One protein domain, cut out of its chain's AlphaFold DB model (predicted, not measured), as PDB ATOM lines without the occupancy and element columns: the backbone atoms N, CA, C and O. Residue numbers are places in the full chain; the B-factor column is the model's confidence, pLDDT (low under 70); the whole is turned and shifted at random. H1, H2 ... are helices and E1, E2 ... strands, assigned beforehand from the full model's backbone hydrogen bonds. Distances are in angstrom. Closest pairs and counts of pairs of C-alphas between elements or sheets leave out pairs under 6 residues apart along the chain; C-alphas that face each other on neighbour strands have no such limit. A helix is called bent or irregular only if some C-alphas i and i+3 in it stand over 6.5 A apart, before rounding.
ATOM      1  N   ARG A   7      25.890 -27.787  17.113       94.38
ATOM      2  CA  ARG A   7      26.618 -26.506  17.065       94.38
ATOM      3  C   ARG A   7      25.691 -25.288  17.104       94.38
ATOM      4  O   ARG A   7      25.965 -24.325  17.819       94.38
ATOM      5  N   LYS A   8      24.595 -25.299  16.336       94.56
ATOM      6  CA  LYS A   8      23.625 -24.192  16.323       94.56
ATOM      7  C   LYS A   8      22.877 -24.102  17.652       94.56
ATOM      8  O   LYS A   8      22.639 -22.993  18.121       94.56
ATOM      9  N   ILE A   9      22.577 -25.240  18.277       95.00
ATOM     10  CA  ILE A   9      21.988 -25.297  19.618       95.00
ATOM     11  C   ILE A   9      22.931 -24.659  20.646       95.00
ATOM     12  O   ILE A   9      22.533 -23.696  21.299       95.00
ATOM     13  N   ARG A  10      24.196 -25.098  20.725       96.56
ATOM     14  CA  ARG A  10      25.203 -24.483  21.615       96.56
ATOM     15  C   ARG A  10      25.378 -22.987  21.345       96.56
ATOM     16  O   ARG A  10      25.464 -22.196  22.275       96.56
ATOM     17  N   SER A  11      25.327 -22.557  20.080       96.50
ATOM     18  CA  SER A  11      25.364 -21.130  19.725       96.50
ATOM     19  C   SER A  11      24.161 -20.336  20.253       96.50
ATOM     20  O   SER A  11      24.323 -19.188  20.668       96.50
ATOM     21  N   GLN A  31      24.443 -36.348  25.620       90.62
ATOM     22  CA  GLN A  31      24.448 -35.210  26.526       90.62
ATOM     23  C   GLN A  31      25.273 -35.554  27.758       90.62
ATOM     24  O   GLN A  31      25.193 -36.670  28.272       90.62
ATOM     25  N   ALA A  32      26.050 -34.586  28.233       92.25
ATOM     26  CA  ALA A  32      26.948 -34.770  29.357       92.25
ATOM     27  C   ALA A  32      26.534 -33.909  30.554       92.25
ATOM     28  O   ALA A  32      26.188 -32.730  30.428       92.25
ATOM     29  N   ASN A  33      26.599 -34.518  31.731       93.25
ATOM     30  CA  ASN A  33      26.574 -33.827  33.007       93.25
ATOM     31  C   ASN A  33      27.921 -33.120  33.213       93.25
ATOM     32  O   ASN A  33      28.967 -33.685  32.906       93.25
ATOM     33  N   LEU A  34      27.896 -31.914  33.770       96.62
ATOM     34  CA  LEU A  34      29.095 -31.140  34.100       96.62
ATOM     35  C   LEU A  34      29.400 -31.175  35.600       96.62
ATOM     36  O   LEU A  34      28.488 -30.930  36.399       96.62
ATOM     37  N   VAL A  35      30.677 -31.371  35.938       98.06
ATOM     38  CA  VAL A  35      31.298 -31.062  37.236       98.06
ATOM     39  C   VAL A  35      32.615 -30.321  36.987       98.06
ATOM     40  O   VAL A  35      33.424 -30.776  36.190       98.06
ATOM     41  N   ILE A  36      32.848 -29.204  37.669       98.44
ATOM     42  CA  ILE A  36      34.105 -28.448  37.638       98.44
ATOM     43  C   ILE A  36      34.570 -28.240  39.072       98.44
ATOM     44  O   ILE A  36      33.792 -27.808  39.932       98.44
ATOM     45  N   LEU A  37      35.840 -28.541  39.315       98.25
ATOM     46  CA  LEU A  37      36.470 -28.470  40.626       98.25
ATOM     47  C   LEU A  37      37.864 -27.841  40.520       98.25
ATOM     48  O   LEU A  37      38.546 -28.078  39.525       98.25
ATOM     49  N   PRO A  38      38.322 -27.123  41.560       98.12
ATOM     50  CA  PRO A  38      39.739 -26.816  41.739       98.12
ATOM     51  C   PRO A  38      40.618 -28.073  41.662       98.12
ATOM     52  O   PRO A  38      40.248 -29.119  42.211       98.12
ATOM     53  N   GLU A  39      41.798 -27.949  41.059       98.12
ATOM     54  CA  GLU A  39      42.754 -29.031  40.781       98.12
ATOM     55  C   GLU A  39      43.059 -29.888  42.014       98.12
ATOM     56  O   GLU A  39      43.114 -31.114  41.934       98.12
ATOM     57  N   ARG A  40      43.136 -29.268  43.197       97.75
ATOM     58  CA  ARG A  40      43.374 -29.975  44.468       97.75
ATOM     59  C   ARG A  40      42.357 -31.079  44.794       97.75
ATOM     60  O   ARG A  40      42.646 -31.922  45.634       97.75
ATOM     61  N   TYR A  41      41.163 -31.054  44.196       98.06
ATOM     62  CA  TYR A  41      40.137 -32.094  44.358       98.06
ATOM     63  C   TYR A  41      40.053 -33.038  43.153       98.06
ATOM     64  O   TYR A  41      39.339 -34.041  43.201       98.06
ATOM     65  N   ALA A  42      40.734 -32.713  42.056       96.00
ATOM     66  CA  ALA A  42      40.546 -33.372  40.776       96.00
ATOM     67  C   ALA A  42      41.007 -34.828  40.794       96.00
ATOM     68  O   ALA A  42      40.296 -35.685  40.278       96.00
ATOM     69  N   PHE A  43      42.144 -35.124  41.431       98.06
ATOM     70  CA  PHE A  43      42.633 -36.500  41.547       98.06
ATOM     71  C   PHE A  43      41.645 -37.392  42.309       98.06
ATOM     72  O   PHE A  43      41.265 -38.456  41.818       98.06
ATOM     73  N   ASP A  44      41.168 -36.930  43.467       98.25
ATOM     74  CA  ASP A  44      40.190 -37.656  44.277       98.25
ATOM     75  C   ASP A  44      38.897 -37.904  43.489       98.25
ATOM     76  O   ASP A  44      38.361 -39.014  43.502       98.25
ATOM     77  N   PHE A  45      38.409 -36.895  42.757       98.25
ATOM     78  CA  PHE A  45      37.182 -37.016  41.969       98.25
ATOM     79  C   PHE A  45      37.357 -37.919  40.743       98.25
ATOM     80  O   PHE A  45      36.478 -38.728  40.439       98.25
ATOM     81  N   LEU A  46      38.501 -37.836  40.061       98.12
ATOM     82  CA  LEU A  46      38.851 -38.715  38.949       98.12
ATOM     83  C   LEU A  46      38.915 -40.171  39.417       98.12
ATOM     84  O   LEU A  46      38.309 -41.049  38.800       98.12
ATOM     85  N   LEU A  47      39.587 -40.426  40.543       98.44
ATOM     86  CA  LEU A  47      39.666 -41.750  41.150       98.44
ATOM     87  C   LEU A  47      38.288 -42.235  41.624       98.44
ATOM     88  O   LEU A  47      37.975 -43.418  41.472       98.44
ATOM     89  N   PHE A  48      37.440 -41.341  42.140       98.38
ATOM     90  CA  PHE A  48      36.055 -41.658  42.487       98.38
ATOM     91  C   PHE A  48      35.260 -42.099  41.254       98.38
ATOM     92  O   PHE A  48      34.610 -43.145  41.293       98.38
ATOM     93  N   CYS A  49      35.350 -41.359  40.145       97.06
ATOM     94  CA  CYS A  49      34.700 -41.725  38.885       97.06
ATOM     95  C   CYS A  49      35.221 -43.066  38.358       97.06
ATOM     96  O   CYS A  49      34.432 -43.954  38.039       97.06
ATOM     97  N   HIS A  50      36.543 -43.258  38.360       96.69
ATOM     98  CA  HIS A  50      37.180 -44.499  37.922       96.69
ATOM     99  C   HIS A  50      36.745 -45.714  38.755       96.69
ATOM    100  O   HIS A  50      36.477 -46.784  38.212       96.69
ATOM    101  N   ARG A  51      36.627 -45.561  40.080       97.56
ATOM    102  CA  ARG A  51      36.157 -46.629  40.978       97.56
ATOM    103  C   ARG A  51      34.652 -46.889  40.865       97.56
ATOM    104  O   ARG A  51      34.204 -47.977  41.234       97.56
ATOM    105  N   ASN A  52      33.885 -45.924  40.357       96.06
ATOM    106  CA  ASN A  52      32.427 -45.974  40.249       96.06
ATOM    107  C   ASN A  52      31.943 -45.626  38.822       96.06
ATOM    108  O   ASN A  52      31.130 -44.714  38.654       96.06
ATOM    109  N   PRO A  53      32.369 -46.367  37.783       93.00
ATOM    110  CA  PRO A  53      32.158 -45.967  36.391       93.00
ATOM    111  C   PRO A  53      30.690 -46.046  35.958       93.00
ATOM    112  O   PRO A  53      30.264 -45.302  35.085       93.00
ATOM    113  N   LYS A  54      29.879 -46.912  36.586       91.31
ATOM    114  CA  LYS A  54      28.438 -46.987  36.297       91.31
ATOM    115  C   LYS A  54      27.696 -45.704  36.693       91.31
ATOM    116  O   LYS A  54      27.027 -45.140  35.836       91.31
ATOM    117  N   PRO A  55      27.747 -45.227  37.951       92.38
ATOM    118  CA  PRO A  55      27.087 -43.973  38.323       92.38
ATOM    119  C   PRO A  55      27.834 -42.714  37.867       92.38
ATOM    120  O   PRO A  55      27.203 -41.671  37.719       92.38
ATOM    121  N   CYS A  56      29.145 -42.796  37.627       94.31
ATOM    122  CA  CYS A  56      29.983 -41.664  37.231       94.31
ATOM    123  C   CYS A  56      30.763 -41.972  35.937       94.31
ATOM    124  O   CYS A  56      31.994 -42.002  35.964       94.31
ATOM    125  N   PRO A  57      30.072 -42.235  34.810       92.44
ATOM    126  CA  PRO A  57      30.741 -42.598  33.569       92.44
ATOM    127  C   PRO A  57      31.455 -41.375  33.006       92.44
ATOM    128  O   PRO A  57      30.814 -40.396  32.640       92.44
ATOM    129  N   LEU A  58      32.780 -41.407  32.965       94.12
ATOM    130  CA  LEU A  58      33.580 -40.285  32.497       94.12
ATOM    131  C   LEU A  58      33.669 -40.301  30.967       94.12
ATOM    132  O   LEU A  58      34.087 -41.302  30.392       94.12
ATOM    133  N   LEU A  59      33.268 -39.203  30.326       93.88
ATOM    134  CA  LEU A  59      33.346 -39.039  28.871       93.88
ATOM    135  C   LEU A  59      34.566 -38.218  28.456       93.88
ATOM    136  O   LEU A  59      35.238 -38.561  27.491       93.88
ATOM    137  N   GLU A  60      34.838 -37.125  29.166       96.00
ATOM    138  CA  GLU A  60      35.947 -36.226  28.857       96.00
ATOM    139  C   GLU A  60      36.392 -35.473  30.118       96.00
ATOM    140  O   GLU A  60      35.565 -35.122  30.968       96.00
ATOM    141  N   VAL A  61      37.699 -35.225  30.229       98.06
ATOM    142  CA  VAL A  61      38.305 -34.359  31.248       98.06
ATOM    143  C   VAL A  61      39.063 -33.252  30.534       98.06
ATOM    144  O   VAL A  61      39.824 -33.544  29.614       98.06
ATOM    145  N   LEU A  62      38.859 -32.004  30.954       98.00
ATOM    146  CA  LEU A  62      39.685 -30.876  30.518       98.00
ATOM    147  C   LEU A  62      40.707 -30.565  31.607       98.00
ATOM    148  O   LEU A  62      40.355 -30.563  32.791       98.00
ATOM    149  N   GLU A  63      41.949 -30.332  31.191       97.31
ATOM    150  CA  GLU A  63      43.072 -30.022  32.080       97.31
ATOM    151  C   GLU A  63      42.900 -28.651  32.757       97.31
ATOM    152  O   GLU A  63      41.942 -27.924  32.486       97.31
ATOM    153  N   ALA A  64      43.808 -28.311  33.674       98.19
ATOM    154  CA  ALA A  64      43.687 -27.123  34.515       98.19
ATOM    155  C   ALA A  64      43.538 -25.858  33.658       98.19
ATOM    156  O   ALA A  64      44.351 -25.583  32.775       98.19
ATOM    157  N   GLY A  65      42.445 -25.126  33.877       97.62
ATOM    158  CA  GLY A  65      42.146 -23.876  33.184       97.62
ATOM    159  C   GLY A  65      41.629 -24.055  31.754       97.62
ATOM    160  O   GLY A  65      41.092 -23.099  31.179       97.62
ATOM    161  N   GLU A  66      41.701 -25.261  31.180       97.81
ATOM    162  CA  GLU A  66      41.137 -25.552  29.867       97.81
ATOM    163  C   GLU A  66      39.604 -25.516  29.917       97.81
ATOM    164  O   GLU A  66      38.944 -26.213  30.685       97.81
ATOM    165  N   TYR A  67      39.012 -24.714  29.035       97.50
ATOM    166  CA  TYR A  67      37.558 -24.546  28.942       97.50
ATOM    167  C   TYR A  67      36.977 -25.018  27.604       97.50
ATOM    168  O   TYR A  67      35.776 -24.873  27.361       97.50
ATOM    169  N   ARG A  68      37.813 -25.534  26.697       97.75
ATOM    170  CA  ARG A  68      37.370 -26.015  25.385       97.75
ATOM    171  C   ARG A  68      37.356 -27.529  25.349       97.75
ATOM    172  O   ARG A  68      38.389 -28.151  25.564       97.75
ATOM    173  N   THR A  69      36.212 -28.104  24.996       96.50
ATOM    174  CA  THR A  69      36.127 -29.544  24.738       96.50
ATOM    175  C   THR A  69      36.905 -29.921  23.476       96.50
ATOM    176  O   THR A  69      36.974 -29.157  22.502       96.50
ATOM    177  N   LYS A  70      37.495 -31.114  23.503       93.12
ATOM    178  CA  LYS A  70      38.308 -31.712  22.441       93.12
ATOM    179  C   LYS A  70      37.542 -32.862  21.783       93.12
ATOM    180  O   LYS A  70      37.342 -32.834  20.570       93.12
ATOM    181  N   PHE A  71      37.072 -33.822  22.581       93.50
ATOM    182  CA  PHE A  71      36.396 -35.037  22.125       93.50
ATOM    183  C   PHE A  71      34.894 -34.830  21.919       93.50
ATOM    184  O   PHE A  71      34.394 -35.044  20.816       93.50
ATOM    185  N   LEU A  72      34.162 -34.380  22.945       94.06
ATOM    186  CA  LEU A  72      32.697 -34.344  22.880       94.06
ATOM    187  C   LEU A  72      32.173 -33.321  21.879       94.06
ATOM    188  O   LEU A  72      31.115 -33.504  21.287       94.06
ATOM    189  N   SER A  73      32.878 -32.215  21.694       94.56
ATOM    190  CA  SER A  73      32.588 -31.265  20.630       94.56
ATOM    191  C   SER A  73      33.807 -30.401  20.395       94.56
ATOM    192  O   SER A  73      34.275 -29.725  21.306       94.56
ATOM    193  N   ARG A  74      34.322 -30.382  19.170       90.38
ATOM    194  CA  ARG A  74      35.520 -29.602  18.869       90.38
ATOM    195  C   ARG A  74      35.261 -28.110  19.123       90.38
ATOM    196  O   ARG A  74      34.411 -27.508  18.465       90.38
ATOM    197  N   GLU A  75      36.009 -27.539  20.070       83.38
ATOM    198  CA  GLU A  75      36.024 -26.113  20.433       83.38
ATOM    199  C   GLU A  75      34.743 -25.544  21.077       83.38
ATOM    200  O   GLU A  75      34.562 -24.320  21.097       83.38
ATOM    201  N   ALA A  76      33.853 -26.378  21.624       96.38
ATOM    202  CA  ALA A  76      32.769 -25.860  22.464       96.38
ATOM    203  C   ALA A  76      33.333 -25.262  23.764       96.38
ATOM    204  O   ALA A  76      34.272 -25.809  24.335       96.38
ATOM    205  N   ASP A  77      32.778 -24.135  24.217       97.88
ATOM    206  CA  ASP A  77      33.250 -23.413  25.408       97.88
ATOM    207  C   ASP A  77      32.355 -23.762  26.601       97.88
ATOM    208  O   ASP A  77      31.199 -23.326  26.677       97.88
ATOM    209  N   ILE A  78      32.889 -24.542  27.545       97.81
ATOM    210  CA  ILE A  78      32.142 -25.023  28.715       97.81
ATOM    211  C   ILE A  78      31.666 -23.897  29.628       97.81
ATOM    212  O   ILE A  78      30.804 -24.114  30.469       97.81
ATOM    213  N   ARG A  79      32.186 -22.678  29.470       98.44
ATOM    214  CA  ARG A  79      31.786 -21.543  30.305       98.44
ATOM    215  C   ARG A  79      30.463 -20.933  29.867       98.44
ATOM    216  O   ARG A  79      29.880 -20.168  30.634       98.44
ATOM    217  N   THR A  80      30.009 -21.230  28.647       97.88
ATOM    218  CA  THR A  80      28.827 -20.601  28.032       97.88
ATOM    219  C   THR A  80      27.897 -21.544  27.288       97.88
ATOM    220  O   THR A  80      26.778 -21.152  26.976       97.88
ATOM    221  N   ASP A  81      28.339 -22.754  26.952       97.81
ATOM    222  CA  ASP A  81      27.601 -23.632  26.034       97.81
ATOM    223  C   ASP A  81      26.614 -24.578  26.735       97.81
ATOM    224  O   ASP A  81      25.969 -25.399  26.080       97.81
ATOM    225  N   ILE A  82      26.453 -24.434  28.053       97.44
ATOM    226  CA  ILE A  82      25.387 -25.039  28.855       97.44
ATOM    227  C   ILE A  82      24.381 -23.955  29.268       97.44
ATOM    228  O   ILE A  82      24.804 -22.859  29.637       97.44
ATOM    229  N   PRO A  83      23.057 -24.226  29.251       96.69
ATOM    230  CA  PRO A  83      22.061 -23.194  29.547       96.69
ATOM    231  C   PRO A  83      22.125 -22.631  30.968       96.69
ATOM    232  O   PRO A  83      21.838 -21.452  31.168       96.69
ATOM    233  N   ARG A  84      22.437 -23.478  31.958       97.12
ATOM    234  CA  ARG A  84      22.483 -23.100  33.374       97.12
ATOM    235  C   ARG A  84      23.547 -23.872  34.137       97.12
ATOM    236  O   ARG A  84      23.644 -25.093  34.012       97.12
ATOM    237  N   TYR A  85      24.241 -23.156  35.010       97.88
ATOM    238  CA  TYR A  85      25.241 -23.676  35.932       97.88
ATOM    239  C   TYR A  85      24.778 -23.439  37.360       97.88
ATOM    240  O   TYR A  85      24.257 -22.370  37.668       97.88
ATOM    241  N   ASN A  86      25.005 -24.412  38.227       97.38
ATOM    242  CA  ASN A  86      24.865 -24.270  39.665       97.38
ATOM    243  C   ASN A  86      26.255 -24.090  40.278       97.38
ATOM    244  O   ASN A  86      27.157 -24.888  40.023       97.38
ATOM    245  N   ILE A  87      26.410 -23.054  41.094       97.94
ATOM    246  CA  ILE A  87      27.634 -22.754  41.835       97.94
ATOM    247  C   ILE A  87      27.405 -23.174  43.280       97.94
ATOM    248  O   ILE A  87      26.468 -22.702  43.923       97.94
ATOM    249  N   TYR A  88      28.262 -24.052  43.785       97.00
ATOM    250  CA  TYR A  88      28.216 -24.541  45.153       97.00
ATOM    251  C   TYR A  88      29.454 -24.099  45.926       97.00
ATOM    252  O   TYR A  88      30.573 -24.245  45.433       97.00
ATOM    253  N   ARG A  89      29.257 -23.641  47.165       96.31
ATOM    254  CA  ARG A  89      30.329 -23.390  48.138       96.31
ATOM    255  C   ARG A  89      30.068 -24.160  49.413       96.31
ATOM    256  O   ARG A  89      28.952 -24.142  49.929       96.31
ATOM    257  N   ASP A  90      31.077 -24.891  49.874       95.12
ATOM    258  CA  ASP A  90      31.005 -25.723  51.079       95.12
ATOM    259  C   ASP A  90      29.781 -26.671  51.065       95.12
ATOM    260  O   ASP A  90      29.113 -26.908  52.075       95.12
ATOM    261  N   GLY A  91      29.461 -27.195  49.873       90.75
ATOM    262  CA  GLY A  91      28.324 -28.087  49.618       90.75
ATOM    263  C   GLY A  91      26.940 -27.424  49.634       90.75
ATOM    264  O   GLY A  91      25.934 -28.128  49.693       90.75
ATOM    265  N   ARG A  92      26.853 -26.089  49.591       94.12
ATOM    266  CA  ARG A  92      25.589 -25.337  49.525       94.12
ATOM    267  C   ARG A  92      25.468 -24.597  48.201       94.12
ATOM    268  O   ARG A  92      26.440 -24.008  47.743       94.12
ATOM    269  N   LEU A  93      24.279 -24.629  47.599       95.62
ATOM    270  CA  LEU A  93      23.989 -23.880  46.376       95.62
ATOM    271  C   LEU A  93      24.022 -22.379  46.685       95.62
ATOM    272  O   LEU A  93      23.222 -21.902  47.485       95.62
ATOM    273  N   GLU A  94      24.941 -21.657  46.052       97.12
ATOM    274  CA  GLU A  94      25.090 -20.204  46.174       97.12
ATOM    275  C   GLU A  94      24.269 -19.482  45.102       97.12
ATOM    276  O   GLU A  94      23.520 -18.556  45.402       97.12
ATOM    277  N   ALA A  95      24.387 -19.923  43.848       97.38
ATOM    278  CA  ALA A  95      23.722 -19.283  42.721       97.38
ATOM    279  C   ALA A  95      23.494 -20.253  41.559       97.38
ATOM    280  O   ALA A  95      24.244 -21.212  41.360       97.38
ATOM    281  N   THR A  96      22.489 -19.939  40.741       97.88
ATOM    282  CA  THR A  96      22.298 -20.533  39.416       97.88
ATOM    283  C   THR A  96      22.455 -19.445  38.358       97.88
ATOM    284  O   THR A  96      21.721 -18.459  38.366       97.88
ATOM    285  N   VAL A  97      23.413 -19.618  37.448       97.81
ATOM    286  CA  VAL A  97      23.824 -18.608  36.456       97.81
ATOM    287  C   VAL A  97      23.785 -19.169  35.033       97.81
ATOM    288  O   VAL A  97      23.714 -20.381  34.843       97.81
ATOM    289  N   LYS A  98      23.833 -18.294  34.021       97.31
ATOM    290  CA  LYS A  98      23.792 -18.673  32.591       97.31
ATOM    291  C   LYS A  98      25.170 -18.841  31.950       97.31
ATOM    292  O   LYS A  98      25.281 -19.428  30.883       97.31
ATOM    293  N   GLU A  99      26.208 -18.319  32.590       97.50
ATOM    294  CA  GLU A  99      27.605 -18.486  32.197       97.50
ATOM    295  C   GLU A  99      28.511 -18.361  33.424       97.50
ATOM    296  O   GLU A  99      28.103 -17.819  34.452       97.50
ATOM    297  N   ILE A 100      29.742 -18.857  33.308       98.12
ATOM    298  CA  ILE A 100      30.712 -18.919  34.416       98.12
ATOM    299  C   ILE A 100      32.060 -18.269  34.080       98.12
ATOM    300  O   ILE A 100      33.034 -18.466  34.796       98.12
ATOM    301  N   LYS A 101      32.132 -17.460  33.013       97.81
ATOM    302  CA  LYS A 101      33.368 -16.757  32.614       97.81
ATOM    303  C   LYS A 101      33.965 -15.915  33.740       97.81
ATOM    304  O   LYS A 101      35.165 -15.974  33.963       97.81
ATOM    305  N   ASN A 102      33.121 -15.175  34.460       97.00
ATOM    306  CA  ASN A 102      33.555 -14.227  35.490       97.00
ATOM    307  C   ASN A 102      34.090 -14.898  36.764       97.00
ATOM    308  O   ASN A 102      34.663 -14.218  37.607       97.00
ATOM    309  N   ILE A 103      33.873 -16.205  36.928       96.75
ATOM    310  CA  ILE A 103      34.314 -16.975  38.100       96.75
ATOM    311  C   ILE A 103      35.299 -18.087  37.735       96.75
ATOM    312  O   ILE A 103      35.649 -18.892  38.600       96.75
ATOM    313  N   TRP A 104      35.685 -18.173  36.459       98.19
ATOM    314  CA  TRP A 104      36.618 -19.177  35.964       98.19
ATOM    315  C   TRP A 104      37.994 -18.986  36.604       98.19
ATOM    316  O   TRP A 104      38.434 -17.850  36.778       98.19
ATOM    317  N   GLN A 105      38.655 -20.087  36.952       97.88
ATOM    318  CA  GLN A 105      39.987 -20.094  37.557       97.88
ATOM    319  C   GLN A 105      40.913 -20.986  36.731       97.88
ATOM    320  O   GLN A 105      40.467 -21.966  36.131       97.88
ATOM    321  N   ASP A 106      42.201 -20.647  36.712       97.69
ATOM    322  CA  ASP A 106      43.214 -21.377  35.941       97.69
ATOM    323  C   ASP A 106      43.508 -22.771  36.521       97.69
ATOM    324  O   ASP A 106      44.092 -23.605  35.844       97.69
ATOM    325  N   ASP A 107      43.060 -23.051  37.750       98.25
ATOM    326  CA  ASP A 107      43.166 -24.360  38.401       98.25
ATOM    327  C   ASP A 107      41.896 -25.214  38.248       98.25
ATOM    328  O   ASP A 107      41.778 -26.275  38.861       98.25
ATOM    329  N   PHE A 108      40.905 -24.782  37.465       98.62
ATOM    330  CA  PHE A 108      39.689 -25.567  37.273       98.62
ATOM    331  C   PHE A 108      39.921 -26.762  36.355       98.62
ATOM    332  O   PHE A 108      40.307 -26.606  35.201       98.62
ATOM    333  N   ILE A 109      39.577 -27.945  36.859       98.56
ATOM    334  CA  ILE A 109      39.474 -29.187  36.097       98.56
ATOM    335  C   ILE A 109      38.003 -29.448  35.798       98.56
ATOM    336  O   ILE A 109      37.154 -29.424  36.696       98.56
ATOM    337  N   THR A 110      37.702 -29.716  34.529       98.44
ATOM    338  CA  THR A 110      36.340 -29.980  34.056       98.44
ATOM    339  C   THR A 110      36.143 -31.465  33.816       98.44
ATOM    340  O   THR A 110      36.899 -32.076  33.073       98.44
ATOM    341  N   PHE A 111      35.071 -32.028  34.363       98.19
ATOM    342  CA  PHE A 111      34.639 -33.403  34.148       98.19
ATOM    343  C   PHE A 111      33.285 -33.410  33.441       98.19
ATOM    344  O   PHE A 111      32.287 -32.891  33.956       98.19
ATOM    345  N   LEU A 112      33.245 -34.037  32.269       96.56
ATOM    346  CA  LEU A 112      32.022 -34.303  31.522       96.56
ATOM    347  C   LEU A 112      31.663 -35.775  31.706       96.56
ATOM    348  O   LEU A 112      32.415 -36.670  31.320       96.56
ATOM    349  N   LEU A 113      30.515 -36.019  32.335       93.88
ATOM    350  CA  LEU A 113      30.038 -37.356  32.677       93.88
ATOM    351  C   LEU A 113      28.856 -37.745  31.792       93.88
ATOM    352  O   LEU A 113      27.982 -36.922  31.522       93.88
ATOM    353  N   GLY A 114      28.779 -39.009  31.394       87.00
ATOM    354  CA  GLY A 114      27.659 -39.554  30.637       87.00
ATOM    355  C   GLY A 114      26.332 -39.456  31.386       87.00
ATOM    356  O   GLY A 114      26.282 -39.309  32.613       87.00
ATOM    357  N   CYS A 115      25.238 -39.501  30.627       72.50
ATOM    358  CA  CYS A 115      23.893 -39.293  31.144       72.50
ATOM    359  C   CYS A 115      22.902 -40.339  30.622       72.50
ATOM    360  O   CYS A 115      22.897 -40.670  29.440       72.50
ATOM    361  N   SER A 116      22.002 -40.815  31.491       62.31
ATOM    362  CA  SER A 116      21.010 -41.856  31.170       62.31
ATOM    363  C   SER A 116      20.012 -41.488  30.076       62.31
ATOM    364  O   SER A 116      19.397 -42.391  29.511       62.31
ATOM    365  N   PHE A 117      19.839 -40.198  29.754       61.31
ATOM    366  CA  PHE A 117      18.954 -39.771  28.656       61.31
ATOM    367  C   PHE A 117      19.338 -40.409  27.309       61.31
ATOM    368  O   PHE A 117      18.529 -40.464  26.387       61.31
ATOM    369  N   LYS A 235      31.745 -31.487  50.385       96.31
ATOM    370  CA  LYS A 235      31.733 -30.030  50.604       96.31
ATOM    371  C   LYS A 235      33.010 -29.316  50.115       96.31
ATOM    372  O   LYS A 235      33.651 -28.618  50.903       96.31
ATOM    373  N   PRO A 236      33.396 -29.438  48.828       95.19
ATOM    374  CA  PRO A 236      34.475 -28.620  48.281       95.19
ATOM    375  C   PRO A 236      34.201 -27.127  48.513       95.19
ATOM    376  O   PRO A 236      33.051 -26.692  48.412       95.19
ATOM    377  N   LYS A 237      35.252 -26.323  48.746       95.56
ATOM    378  CA  LYS A 237      35.092 -24.858  48.912       95.56
ATOM    379  C   LYS A 237      34.399 -24.204  47.713       95.56
ATOM    380  O   LYS A 237      33.743 -23.177  47.855       95.56
ATOM    381  N   LEU A 238      34.587 -24.781  46.529       96.69
ATOM    382  CA  LEU A 238      33.923 -24.381  45.302       96.69
ATOM    383  C   LEU A 238      33.736 -25.605  44.406       96.69
ATOM    384  O   LEU A 238      34.664 -26.390  44.222       96.69
ATOM    385  N   CYS A 239      32.535 -25.749  43.859       97.25
ATOM    386  CA  CYS A 239      32.184 -26.736  42.847       97.25
ATOM    387  C   CYS A 239      31.169 -26.100  41.901       97.25
ATOM    388  O   CYS A 239      30.214 -25.470  42.356       97.25
ATOM    389  N   ILE A 240      31.338 -26.285  40.596       98.12
ATOM    390  CA  ILE A 240      30.369 -25.826  39.600       98.12
ATOM    391  C   ILE A 240      29.809 -27.053  38.892       98.12
ATOM    392  O   ILE A 240      30.554 -27.928  38.466       98.12
ATOM    393  N   THR A 241      28.493 -27.131  38.754       97.19
ATOM    394  CA  THR A 241      27.839 -28.173  37.958       97.19
ATOM    395  C   THR A 241      26.899 -27.539  36.954       97.19
ATOM    396  O   THR A 241      26.587 -26.354  37.026       97.19
ATOM    397  N   HIS A 242      26.383 -28.334  36.029       94.69
ATOM    398  CA  HIS A 242      25.169 -27.952  35.320       94.69
ATOM    399  C   HIS A 242      23.951 -27.953  36.266       94.69
ATOM    400  O   HIS A 242      23.945 -28.648  37.289       94.69
ATOM    401  N   SER A 243      22.914 -27.187  35.926       91.69
ATOM    402  CA  SER A 243      21.612 -27.275  36.597       91.69
ATOM    403  C   SER A 243      20.829 -28.492  36.075       91.69
ATOM    404  O   SER A 243      20.908 -28.771  34.875       91.69
ATOM    405  N   PRO A 244      20.045 -29.211  36.905       85.06
ATOM    406  CA  PRO A 244      19.263 -30.362  36.449       85.06
ATOM    407  C   PRO A 244      18.441 -30.065  35.186       85.06
ATOM    408  O   PRO A 244      17.802 -29.016  35.072       85.06
ATOM    409  N   GLY A 245      18.500 -30.973  34.208       83.25
ATOM    410  CA  GLY A 245      17.825 -30.825  32.915       83.25
ATOM    411  C   GLY A 245      18.514 -29.883  31.918       83.25
ATOM    412  O   GLY A 245      18.047 -29.784  30.789       83.25
ATOM    413  N   HIS A 246      19.606 -29.210  32.287       92.00
ATOM    414  CA  HIS A 246      20.356 -28.291  31.424       92.00
ATOM    415  C   HIS A 246      21.752 -28.859  31.155       92.00
ATOM    416  O   HIS A 246      22.732 -28.373  31.700       92.00
ATOM    417  N   MET A 247      21.854 -29.923  30.367       92.81
ATOM    418  CA  MET A 247      23.115 -30.637  30.133       92.81
ATOM    419  C   MET A 247      23.945 -30.004  29.004       92.81
ATOM    420  O   MET A 247      23.448 -29.199  28.213       92.81
ATOM    421  N   PHE A 248      25.214 -30.403  28.891       96.00
ATOM    422  CA  PHE A 248      26.030 -30.111  27.712       96.00
ATOM    423  C   PHE A 248      25.605 -31.004  26.542       96.00
ATOM    424  O   PHE A 248      25.507 -32.218  26.700       96.00
ATOM    425  N   ILE A 249      25.379 -30.421  25.363       94.44
ATOM    426  CA  ILE A 249      25.036 -31.165  24.142       94.44
ATOM    427  C   ILE A 249      26.306 -31.379  23.316       94.44
ATOM    428  O   ILE A 249      26.868 -30.413  22.790       94.44
ATOM    429  N   SER A 250      26.727 -32.636  23.179       94.31
ATOM    430  CA  SER A 250      27.903 -33.025  22.393       94.31
ATOM    431  C   SER A 250      27.606 -33.077  20.884       94.31
ATOM    432  O   SER A 250      26.470 -32.881  20.452       94.31
ATOM    433  N   ASP A 251      28.641 -33.311  20.079       94.50
ATOM    434  CA  ASP A 251      28.552 -33.663  18.657       94.50
ATOM    435  C   ASP A 251      28.620 -35.186  18.424       94.50
ATOM    436  O   ASP A 251      28.517 -35.617  17.281       94.50
ATOM    437  N   ILE A 252      28.757 -35.984  19.489       91.62
ATOM    438  CA  ILE A 252      28.889 -37.445  19.437       91.62
ATOM    439  C   ILE A 252      27.503 -38.091  19.462       91.62
ATOM    440  O   ILE A 252      26.658 -37.723  20.287       91.62
ATOM    441  N   LEU A 253      27.246 -39.063  18.587       88.56
ATOM    442  CA  LEU A 253      26.016 -39.851  18.636       88.56
ATOM    443  C   LEU A 253      26.053 -40.845  19.801       88.56
ATOM    444  O   LEU A 253      27.081 -41.440  20.109       88.56
ATOM    445  N   ASN A 254      24.897 -41.105  20.415       83.25
ATOM    446  CA  ASN A 254      24.783 -42.124  21.469       83.25
ATOM    447  C   ASN A 254      25.241 -43.511  20.988       83.25
ATOM    448  O   ASN A 254      25.739 -44.305  21.780       83.25
ATOM    449  N   GLU A 255      25.067 -43.800  19.697       82.88
ATOM    450  CA  GLU A 255      25.473 -45.052  19.055       82.88
ATOM    451  C   GLU A 255      27.000 -45.214  18.989       82.88
ATOM    452  O   GLU A 255      27.482 -46.336  19.074       82.88
ATOM    453  N   GLU A 256      27.762 -44.117  18.925       86.38
ATOM    454  CA  GLU A 256      29.234 -44.146  18.949       86.38
ATOM    455  C   GLU A 256      29.794 -44.443  20.349       86.38
ATOM    456  O   GLU A 256      30.926 -44.893  20.488       86.38
ATOM    457  N   LEU A 257      28.997 -44.204  21.396       81.19
ATOM    458  CA  LEU A 257      29.337 -44.534  22.786       81.19
ATOM    459  C   LEU A 257      28.873 -45.940  23.195       81.19
ATOM    460  O   LEU A 257      29.084 -46.350  24.342       81.19
ATOM    461  N   ALA A 258      28.185 -46.646  22.296       79.06
ATOM    462  CA  ALA A 258      27.735 -48.005  22.522       79.06
ATOM    463  C   ALA A 258      28.840 -49.008  22.161       79.06
ATOM    464  O   ALA A 258      29.580 -48.817  21.200       79.06
TER     465      ALA A 258
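AT A GLANCE: This is residues 7 to 11, 31 to 117 and 235 to 258 of the 259 residues of the protein "Putative hydro-lyase ENW68_00420" of Deltaproteobacteria bacterium (UniProt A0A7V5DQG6). What shape do these atoms make? A strongly twisted antiparallel sheet of seven strands is built round the long strand E1, with helix H2 packed along one face over E5 and the loop of residues 63 to 84 bowing over the side away from H2. The small helix H3 follows E7 at one end of the model, and the small helix H1 only grazes the sheet. What is printed? There are 116 residues with three named helices and seven named strands, in the order H1 E1 H2 E2 E3 E4 E5 E6 E7 H3, and the class is mixed, helices and strands. The whole is compact, with a radius of gyration of the C-alphas of 13.3 A and spans of 38 by 34 by 24 A.

HOW THE PARTS SIT: Which strands neighbour the longest one? E1, residues 31 to 38, has three antiparallel neighbours in this branched sheet: E5, residues 108 to 113, on one side, and E6, residues 239 to 242, and E7, residues 248 to 253, on the other side. The pairing is staggered, with E7 beside residues 31 to 32 and E6 beside residues 34 to 37. Within hydrogen-bond range are N 35 and O 111 at 3.0 A, N 36 and O 240 at 2.7 A, and N 32 and O 248 at 2.9 A. What comes next outward? The edge strand E2, residues 58 to 62, is antiparallel to E5, with N 112 and O 60 2.9 A apart. E3, residues 85 to 89, is antiparallel to E6, with N 86 and O 241 2.8 A apart, and forms a hairpin with the edge strand E4, residues 92 to 97, where N 87 and O 95 are 2.9 A apart. Where are the helices? H2, residues 39 to 51, is on the sheet at a height of 9.2 A, along E5 at 8 degrees on the local plane and only just over E5 alone, with 10 of its C-alphas falling on E5 and 2 on E1; their closest C-alphas, of Glu 39 and Ile 109, are 5.7 A apart. H1, residues 7 to 11, only grazes the sheet with residues 7 to 10, while H3, residues 254 to 257, is not on it. The O i to N i+4 pair of H1 is within hydrogen-bond range, as are 7 of 9 in H2, and H3 is too short for one.

IN THESE COORDINATES: Where do the longer elements run? E1 measures 23.1 A from C-alpha 31 at (24.448, -35.210, 26.526) to C-alpha 38, and H2 18.8 A; H2 is irregular, with C-alphas 40 and 43 7.2 A apart. E5 measures 15.9 A and E4 14.8 A. Where does the last element end? H3 ends with C-alpha 257 at (29.337, -44.534, 22.786).

THE WHOLE: How large is it? The two C-alphas farthest apart, of Asp 90 and Glu 255, are 37.8 A apart. Where is it cut or uncertain? Residues 12 to 30 and 118 to 234 are not printed, with 15.7 A and 27.2 A between the C-alphas across these cuts. The link from E2 to E3, 22 residues, is long, and residues 116 to 117 have a pLDDT under 70.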